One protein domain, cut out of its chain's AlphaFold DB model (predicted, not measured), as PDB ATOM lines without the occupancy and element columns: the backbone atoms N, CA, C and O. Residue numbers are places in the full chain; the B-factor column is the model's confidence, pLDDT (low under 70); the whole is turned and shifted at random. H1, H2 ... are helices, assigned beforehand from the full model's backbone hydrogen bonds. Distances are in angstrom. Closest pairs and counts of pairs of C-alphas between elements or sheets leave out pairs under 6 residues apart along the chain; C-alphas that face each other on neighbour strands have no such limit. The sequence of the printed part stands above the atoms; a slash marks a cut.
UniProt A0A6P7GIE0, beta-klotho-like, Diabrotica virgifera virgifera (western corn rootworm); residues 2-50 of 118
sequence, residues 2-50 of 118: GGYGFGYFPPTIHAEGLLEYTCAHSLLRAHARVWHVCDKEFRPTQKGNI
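What this domain is: This is residues 2 to 50 of the 118 residues of the protein "beta-klotho-like" of Diabrotica virgifera virgifera (western corn rootworm) (UniProt A0A6P7GIE0). From its first residue, the printed part coils as a loop, residues 2 to 18, at one end of a single long helix, H1; beyond the other end of H1 the backbone turns through the short helix H2, and residues 47 to 50 fold back towards H1. It has 49 residues with two named helices, H1 then H2, and no named strand; the class is all helix. The whole is an extended rod, radius of gyration of the C-alphas 15.5 A, spanning 44 by 17 by 12 A.

How they stand to each other: H1, residues 19 to 41, stands free at residues 25 to 30. H2, residues 43 to 46, and H1 meet only through their link. Every O i to N i+4 pair in H1 is within hydrogen-bond range; H2 is too short for such a pair.

Where its parts are: H1 runs 32.7 A from C-alpha 19 at (-45.165, 16.612, 52.501) to C-alpha 41 at (-47.814, 48.355, 45.209). H2 measures 5.4 A, ending at C-alpha 46 (-52.130, 49.021, 37.091).

The domain as a whole: The C-alphas farthest apart, of His 14 and Thr 45, are 44.3 A apart. The printed part has no cut, and the link H1 to H2 is tight. Residues 2 to 10 and 12 to 17 have pLDDT under 70.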
ATOM      1  N   GLY A   2     -49.422  15.373  42.273       54.12
ATOM      2  CA  GLY A   2     -48.540  14.378  41.644       54.12
ATOM      3  C   GLY A   2     -47.080  14.447  42.113       54.12
ATOM      4  O   GLY A   2     -46.383  13.458  41.988       54.12
ATOM      5  N   GLY A   3     -46.614  15.569  42.682       55.22
ATOM      6  CA  GLY A   3     -45.197  15.764  43.037       55.22
ATOM      7  C   GLY A   3     -44.718  15.117  44.346       55.22
ATOM      8  O   GLY A   3     -43.639  14.537  44.383       55.22
ATOM      9  N   TYR A   4     -45.513  15.237  45.418       53.44
ATOM     10  CA  TYR A   4     -45.121  14.879  46.800       53.44
ATOM     11  C   TYR A   4     -46.045  13.849  47.477       53.44
ATOM     12  O   TYR A   4     -45.865  13.532  48.653       53.44
ATOM     13  N   GLY A   5     -47.042  13.355  46.741       58.66
ATOM     14  CA  GLY A   5     -47.992  12.343  47.194       58.66
ATOM     15  C   GLY A   5     -47.875  11.071  46.389       58.66
ATOM     16  O   GLY A   5     -47.190  10.131  46.776       58.66
ATOM     17  N   PHE A   6     -48.508  11.095  45.216       57.09
ATOM     18  CA  PHE A   6     -48.523   9.955  44.303       57.09
ATOM     19  C   PHE A   6     -47.206   9.746  43.541       57.09
ATOM     20  O   PHE A   6     -47.003   8.680  42.971       57.09
ATOM     21  N   GLY A   7     -46.322  10.749  43.489       55.28
ATOM     22  CA  GLY A   7     -45.046  10.679  42.767       55.28
ATOM     23  C   GLY A   7     -45.149  10.706  41.231       55.28
ATOM     24  O   GLY A   7     -44.157  10.477  40.554       55.28
ATOM     25  N   TYR A   8     -46.313  11.011  40.652       61.97
ATOM     26  CA  TYR A   8     -46.506  11.123  39.198       61.97
ATOM     27  C   TYR A   8     -45.715  12.247  38.511       61.97
ATOM     28  O   TYR A   8     -45.447  12.156  37.316       61.97
ATOM     29  N   PHE A   9     -45.349  13.310  39.232       67.00
ATOM     30  CA  PHE A   9     -44.593  14.447  38.695       67.00
ATOM     31  C   PHE A   9     -43.325  14.692  39.521       67.00
ATOM     32  O   PHE A   9     -43.287  14.304  40.689       67.00
ATOM     33  N   PRO A  10     -42.291  15.359  38.973       53.25
ATOM     34  CA  PRO A  10     -41.136  15.779  39.762       53.25
ATOM     35  C   PRO A  10     -41.567  16.603  40.992       53.25
ATOM     36  O   PRO A  10     -42.513  17.391  40.894       53.25
ATOM     37  N   PRO A  11     -40.906  16.458  42.155       70.69
ATOM     38  CA  PRO A  11     -39.705  15.657  42.426       70.69
ATOM     39  C   PRO A  11     -39.955  14.164  42.722       70.69
ATOM     40  O   PRO A  11     -39.058  13.501  43.229       70.69
ATOM     41  N   THR A  12     -41.139  13.624  42.419       68.50
ATOM     42  CA  THR A  12     -41.439  12.181  42.510       68.50
ATOM     43  C   THR A  12     -41.276  11.633  43.935       68.50
ATOM     44  O   THR A  12     -40.775  10.533  44.154       68.50
ATOM     45  N   ILE A  13     -41.674  12.417  44.940       63.81
ATOM     46  CA  ILE A  13     -41.568  12.012  46.343       63.81
ATOM     47  C   ILE A  13     -42.870  11.339  46.780       63.81
ATOM     48  O   ILE A  13     -43.946  11.927  46.690       63.81
ATOM     49  N   HIS A  14     -42.752  10.126  47.316       54.94
ATOM     50  CA  HIS A  14     -43.854   9.380  47.917       54.94
ATOM     51  C   HIS A  14     -43.928   9.677  49.418       54.94
ATOM     52  O   HIS A  14     -43.326   8.984  50.237       54.94
ATOM     53  N   ALA A  15     -44.625  10.750  49.792       59.28
ATOM     54  CA  ALA A  15     -44.787  11.162  51.187       59.28
ATOM     55  C   ALA A  15     -46.236  11.561  51.485       59.28
ATOM     56  O   ALA A  15     -46.524  12.660  51.984       59.28
ATOM     57  N   GLU A  16     -47.130  10.619  51.179       64.31
ATOM     58  CA  GLU A  16     -48.573  10.724  51.366       64.31
ATOM     59  C   GLU A  16     -48.924  11.233  52.767       64.31
ATOM     60  O   GLU A  16     -48.495  10.708  53.806       64.31
ATOM     61  N   GLY A  17     -49.715  12.301  52.789       64.00
ATOM     62  CA  GLY A  17     -50.287  12.848  54.008       64.00
ATOM     63  C   GLY A  17     -49.352  13.670  54.900       64.00
ATOM     64  O   GLY A  17     -49.808  14.124  55.947       64.00
ATOM     65  N   LEU A  18     -48.089  13.922  54.522       70.25
ATOM     66  CA  LEU A  18     -47.220  14.872  55.242       70.25
ATOM     67  C   LEU A  18     -46.658  15.964  54.330       70.25
ATOM     68  O   LEU A  18     -47.010  17.133  54.498       70.25
ATOM     69  N   LEU A  19     -45.816  15.608  53.353       75.62
ATOM     70  CA  LEU A  19     -45.165  16.612  52.501       75.62
ATOM     71  C   LEU A  19     -46.157  17.299  51.560       75.62
ATOM     72  O   LEU A  19     -45.985  18.472  51.241       75.62
ATOM     73  N   GLU A  20     -47.235  16.613  51.192       76.50
ATOM     74  CA  GLU A  20     -48.367  17.188  50.467       76.50
ATOM     75  C   GLU A  20     -48.999  18.373  51.216       76.50
ATOM     76  O   GLU A  20     -49.127  19.462  50.654       76.50
ATOM     77  N   TYR A  21     -49.324  18.203  52.504       83.06
ATOM     78  CA  TYR A  21     -49.890  19.275  53.332       83.06
ATOM     79  C   TYR A  21     -48.915  20.429  53.513       83.06
ATOM     80  O   TYR A  21     -49.318  21.586  53.394       83.06
ATOM     81  N   THR A  22     -47.635  20.139  53.754       84.88
ATOM     82  CA  THR A  22     -46.612  21.183  53.879       84.88
ATOM     83  C   THR A  22     -46.455  21.966  52.577       84.88
ATOM     84  O   THR A  22     -46.421  23.195  52.608       84.88
ATOM     85  N   CYS A  23     -46.416  21.285  51.431       85.81
ATOM     86  CA  CYS A  23     -46.308  21.923  50.123       85.81
ATOM     87  C   CYS A  23     -47.527  22.806  49.826       85.81
ATOM     88  O   CYS A  23     -47.363  23.977  49.480       85.81
ATOM     89  N   ALA A  24     -48.745  22.284  50.008       87.44
ATOM     90  CA  ALA A  24     -49.973  23.053  49.807       87.44
ATOM     91  C   ALA A  24     -50.040  24.277  50.731       87.44
ATOM     92  O   ALA A  24     -50.380  25.373  50.289       87.44
ATOM     93  N   HIS A  25     -49.663  24.120  52.002       91.88
ATOM     94  CA  HIS A  25     -49.635  25.219  52.963       91.88
ATOM     95  C   HIS A  25     -48.634  26.313  52.571       91.88
ATOM     96  O   HIS A  25     -48.966  27.500  52.584       91.88
ATOM     97  N   SER A  26     -47.421  25.927  52.170       92.88
ATOM     98  CA  SER A  26     -46.408  26.865  51.679       92.88
ATOM     99  C   SER A  26     -46.871  27.606  50.426       92.88
ATOM    100  O   SER A  26     -46.673  28.817  50.336       92.88
ATOM    101  N   LEU A  27     -47.538  26.917  49.495       92.00
ATOM    102  CA  LEU A  27     -48.088  27.523  48.282       92.00
ATOM    103  C   LEU A  27     -49.163  28.568  48.604       92.00
ATOM    104  O   LEU A  27     -49.107  29.678  48.076       92.00
ATOM    105  N   LEU A  28     -50.089  28.265  49.519       93.38
ATOM    106  CA  LEU A  28     -51.113  29.215  49.965       93.38
ATOM    107  C   LEU A  28     -50.497  30.458  50.621       93.38
ATOM    108  O   LEU A  28     -50.893  31.583  50.319       93.38
ATOM    109  N   ARG A  29     -49.478  30.279  51.472       94.38
ATOM    110  CA  ARG A  29     -48.758  31.403  52.095       94.38
ATOM    111  C   ARG A  29     -48.009  32.253  51.074       94.38
ATOM    112  O   ARG A  29     -48.014  33.478  51.184       94.38
ATOM    113  N   ALA A  30     -47.365  31.619  50.096       94.19
ATOM    114  CA  ALA A  30     -46.688  32.319  49.013       94.19
ATOM    115  C   ALA A  30     -47.689  33.133  48.181       94.19
ATOM    116  O   ALA A  30     -47.462  34.321  47.958       94.19
ATOM    117  N   HIS A  31     -48.825  32.532  47.812       93.75
ATOM    118  CA  HIS A  31     -49.896  33.215  47.090       93.75
ATOM    119  C   HIS A  31     -50.430  34.425  47.868       93.75
ATOM    120  O   HIS A  31     -50.458  35.525  47.325       93.75
ATOM    121  N   ALA A  32     -50.768  34.261  49.151       93.19
ATOM    122  CA  ALA A  32     -51.256  35.356  49.993       93.19
ATOM    123  C   ALA A  32     -50.240  36.506  50.098       93.19
ATOM    124  O   ALA A  32     -50.603  37.680  50.017       93.19
ATOM    125  N   ARG A  33     -48.945  36.188  50.223       94.50
ATOM    126  CA  ARG A  33     -47.884  37.203  50.259       94.50
ATOM    127  C   ARG A  33     -47.798  37.984  48.950       94.50
ATOM    128  O   ARG A  33     -47.729  39.209  48.996       94.50
ATOM    129  N   VAL A  34     -47.808  37.293  47.809       93.06
ATOM    130  CA  VAL A  34     -47.784  37.936  46.486       93.06
ATOM    131  C   VAL A  34     -49.031  38.789  46.287       93.06
ATOM    132  O   VAL A  34     -48.912  39.939  45.877       93.06
ATOM    133  N   TRP A  35     -50.207  38.280  46.659       93.50
ATOM    134  CA  TRP A  35     -51.456  39.029  46.579       93.50
ATOM    135  C   TRP A  35     -51.372  40.348  47.356       93.50
ATOM    136  O   TRP A  35     -51.669  41.397  46.794       93.50
ATOM    137  N   HIS A  36     -50.877  40.330  48.600       93.62
ATOM    138  CA  HIS A  36     -50.721  41.549  49.402       93.62
ATOM    139  C   HIS A  36     -49.709  42.546  48.830       93.62
ATOM    140  O   HIS A  36     -49.937  43.749  48.924       93.62
ATOM    141  N   VAL A  37     -48.592  42.074  48.269       93.81
ATOM    142  CA  VAL A  37     -47.613  42.950  47.603       93.81
ATOM    143  C   VAL A  37     -48.264  43.618  46.400       93.81
ATOM    144  O   VAL A  37     -48.226  44.837  46.262       93.81
ATOM    145  N   CYS A  38     -48.941  42.836  45.567       91.12
ATOM    146  CA  CYS A  38     -49.597  43.354  44.383       91.12
ATOM    147  C   CYS A  38     -50.747  44.310  44.691       91.12
ATOM    148  O   CYS A  38     -50.882  45.329  44.019       91.12
ATOM    149  N   ASP A  39     -51.532  44.024  45.725       92.88
ATOM    150  CA  ASP A  39     -52.612  44.892  46.185       92.88
ATOM    151  C   ASP A  39     -52.092  46.257  46.662       92.88
ATOM    152  O   ASP A  39     -52.661  47.293  46.329       92.88
ATOM    153  N   LYS A  40     -50.960  46.269  47.375       93.56
ATOM    154  CA  LYS A  40     -50.364  47.496  47.921       93.56
ATOM    155  C   LYS A  40     -49.602  48.316  46.885       93.56
ATOM    156  O   LYS A  40     -49.718  49.536  46.874       93.56
ATOM    157  N   GLU A  41     -48.798  47.665  46.052       93.44
ATOM    158  CA  GLU A  41     -47.814  48.355  45.209       93.44
ATOM    159  C   GLU A  41     -48.305  48.563  43.772       93.44
ATOM    160  O   GLU A  41     -47.992  49.576  43.147       93.44
ATOM    161  N   PHE A  42     -49.103  47.632  43.242       90.25
ATOM    162  CA  PHE A  42     -49.407  47.574  41.810       90.25
ATOM    163  C   PHE A  42     -50.881  47.839  41.495       90.25
ATOM    164  O   PHE A  42     -51.184  48.470  40.483       90.25
ATOM    165  N   ARG A  43     -51.820  47.434  42.360       91.44
ATOM    166  CA  ARG A  43     -53.258  47.686  42.160       91.44
ATOM    167  C   ARG A  43     -53.604  49.182  42.033       91.44
ATOM    168  O   ARG A  43     -54.428  49.481  41.166       91.44
ATOM    169  N   PRO A  44     -52.985  50.129  42.777       92.06
ATOM    170  CA  PRO A  44     -53.302  51.555  42.641       92.06
ATOM    171  C   PRO A  44     -53.019  52.124  41.244       92.06
ATOM    172  O   PRO A  44     -53.725  53.025  40.791       92.06
ATOM    173  N   THR A  45     -52.004  51.599  40.554       93.94
ATOM    174  CA  THR A  45     -51.526  52.125  39.268       93.94
ATOM    175  C   THR A  45     -51.983  51.276  38.086       93.94
ATOM    176  O   THR A  45     -52.500  51.809  37.108       93.94
ATOM    177  N   GLN A  46     -51.838  49.956  38.177       92.62
ATOM    178  CA  GLN A  46     -52.130  49.021  37.091       92.62
ATOM    179  C   GLN A  46     -53.605  48.626  37.029       92.62
ATOM    180  O   GLN A  46     -54.066  48.173  35.985       92.62
ATOM    181  N   LYS A  47     -54.348  48.770  38.139       88.88
ATOM    182  CA  LYS A  47     -55.763  48.364  38.265       88.88
ATOM    183  C   LYS A  47     -56.026  46.898  37.869       88.88
ATOM    184  O   LYS A  47     -57.148  46.540  37.523       88.88
ATOM    185  N   GLY A  48     -54.991  46.056  37.916       84.62
ATOM    186  CA  GLY A  48     -55.060  44.637  37.579       84.62
ATOM    187  C   GLY A  48     -55.603  43.775  38.720       84.62
ATOM    188  O   GLY A  48     -55.585  44.169  39.889       84.62
ATOM    189  N   ASN A  49     -56.054  42.568  38.371       87.06
ATOM    190  CA  ASN A  49     -56.530  41.562  39.319       87.06
ATOM    191  C   ASN A  49     -55.572  40.372  39.367       87.06
ATOM    192  O   ASN A  49     -55.074  39.925  38.337       87.06
ATOM    193  N   ILE A  50     -55.368  39.830  40.567       90.00
ATOM    194  CA  ILE A  50     -54.594  38.609  40.799       90.00
ATOM    195  C   ILE A  50     -55.494  37.585  41.463       90.00
ATOM    196  O   ILE A  50     -56.238  37.904  42.389       90.00
TER     197      ILE A  50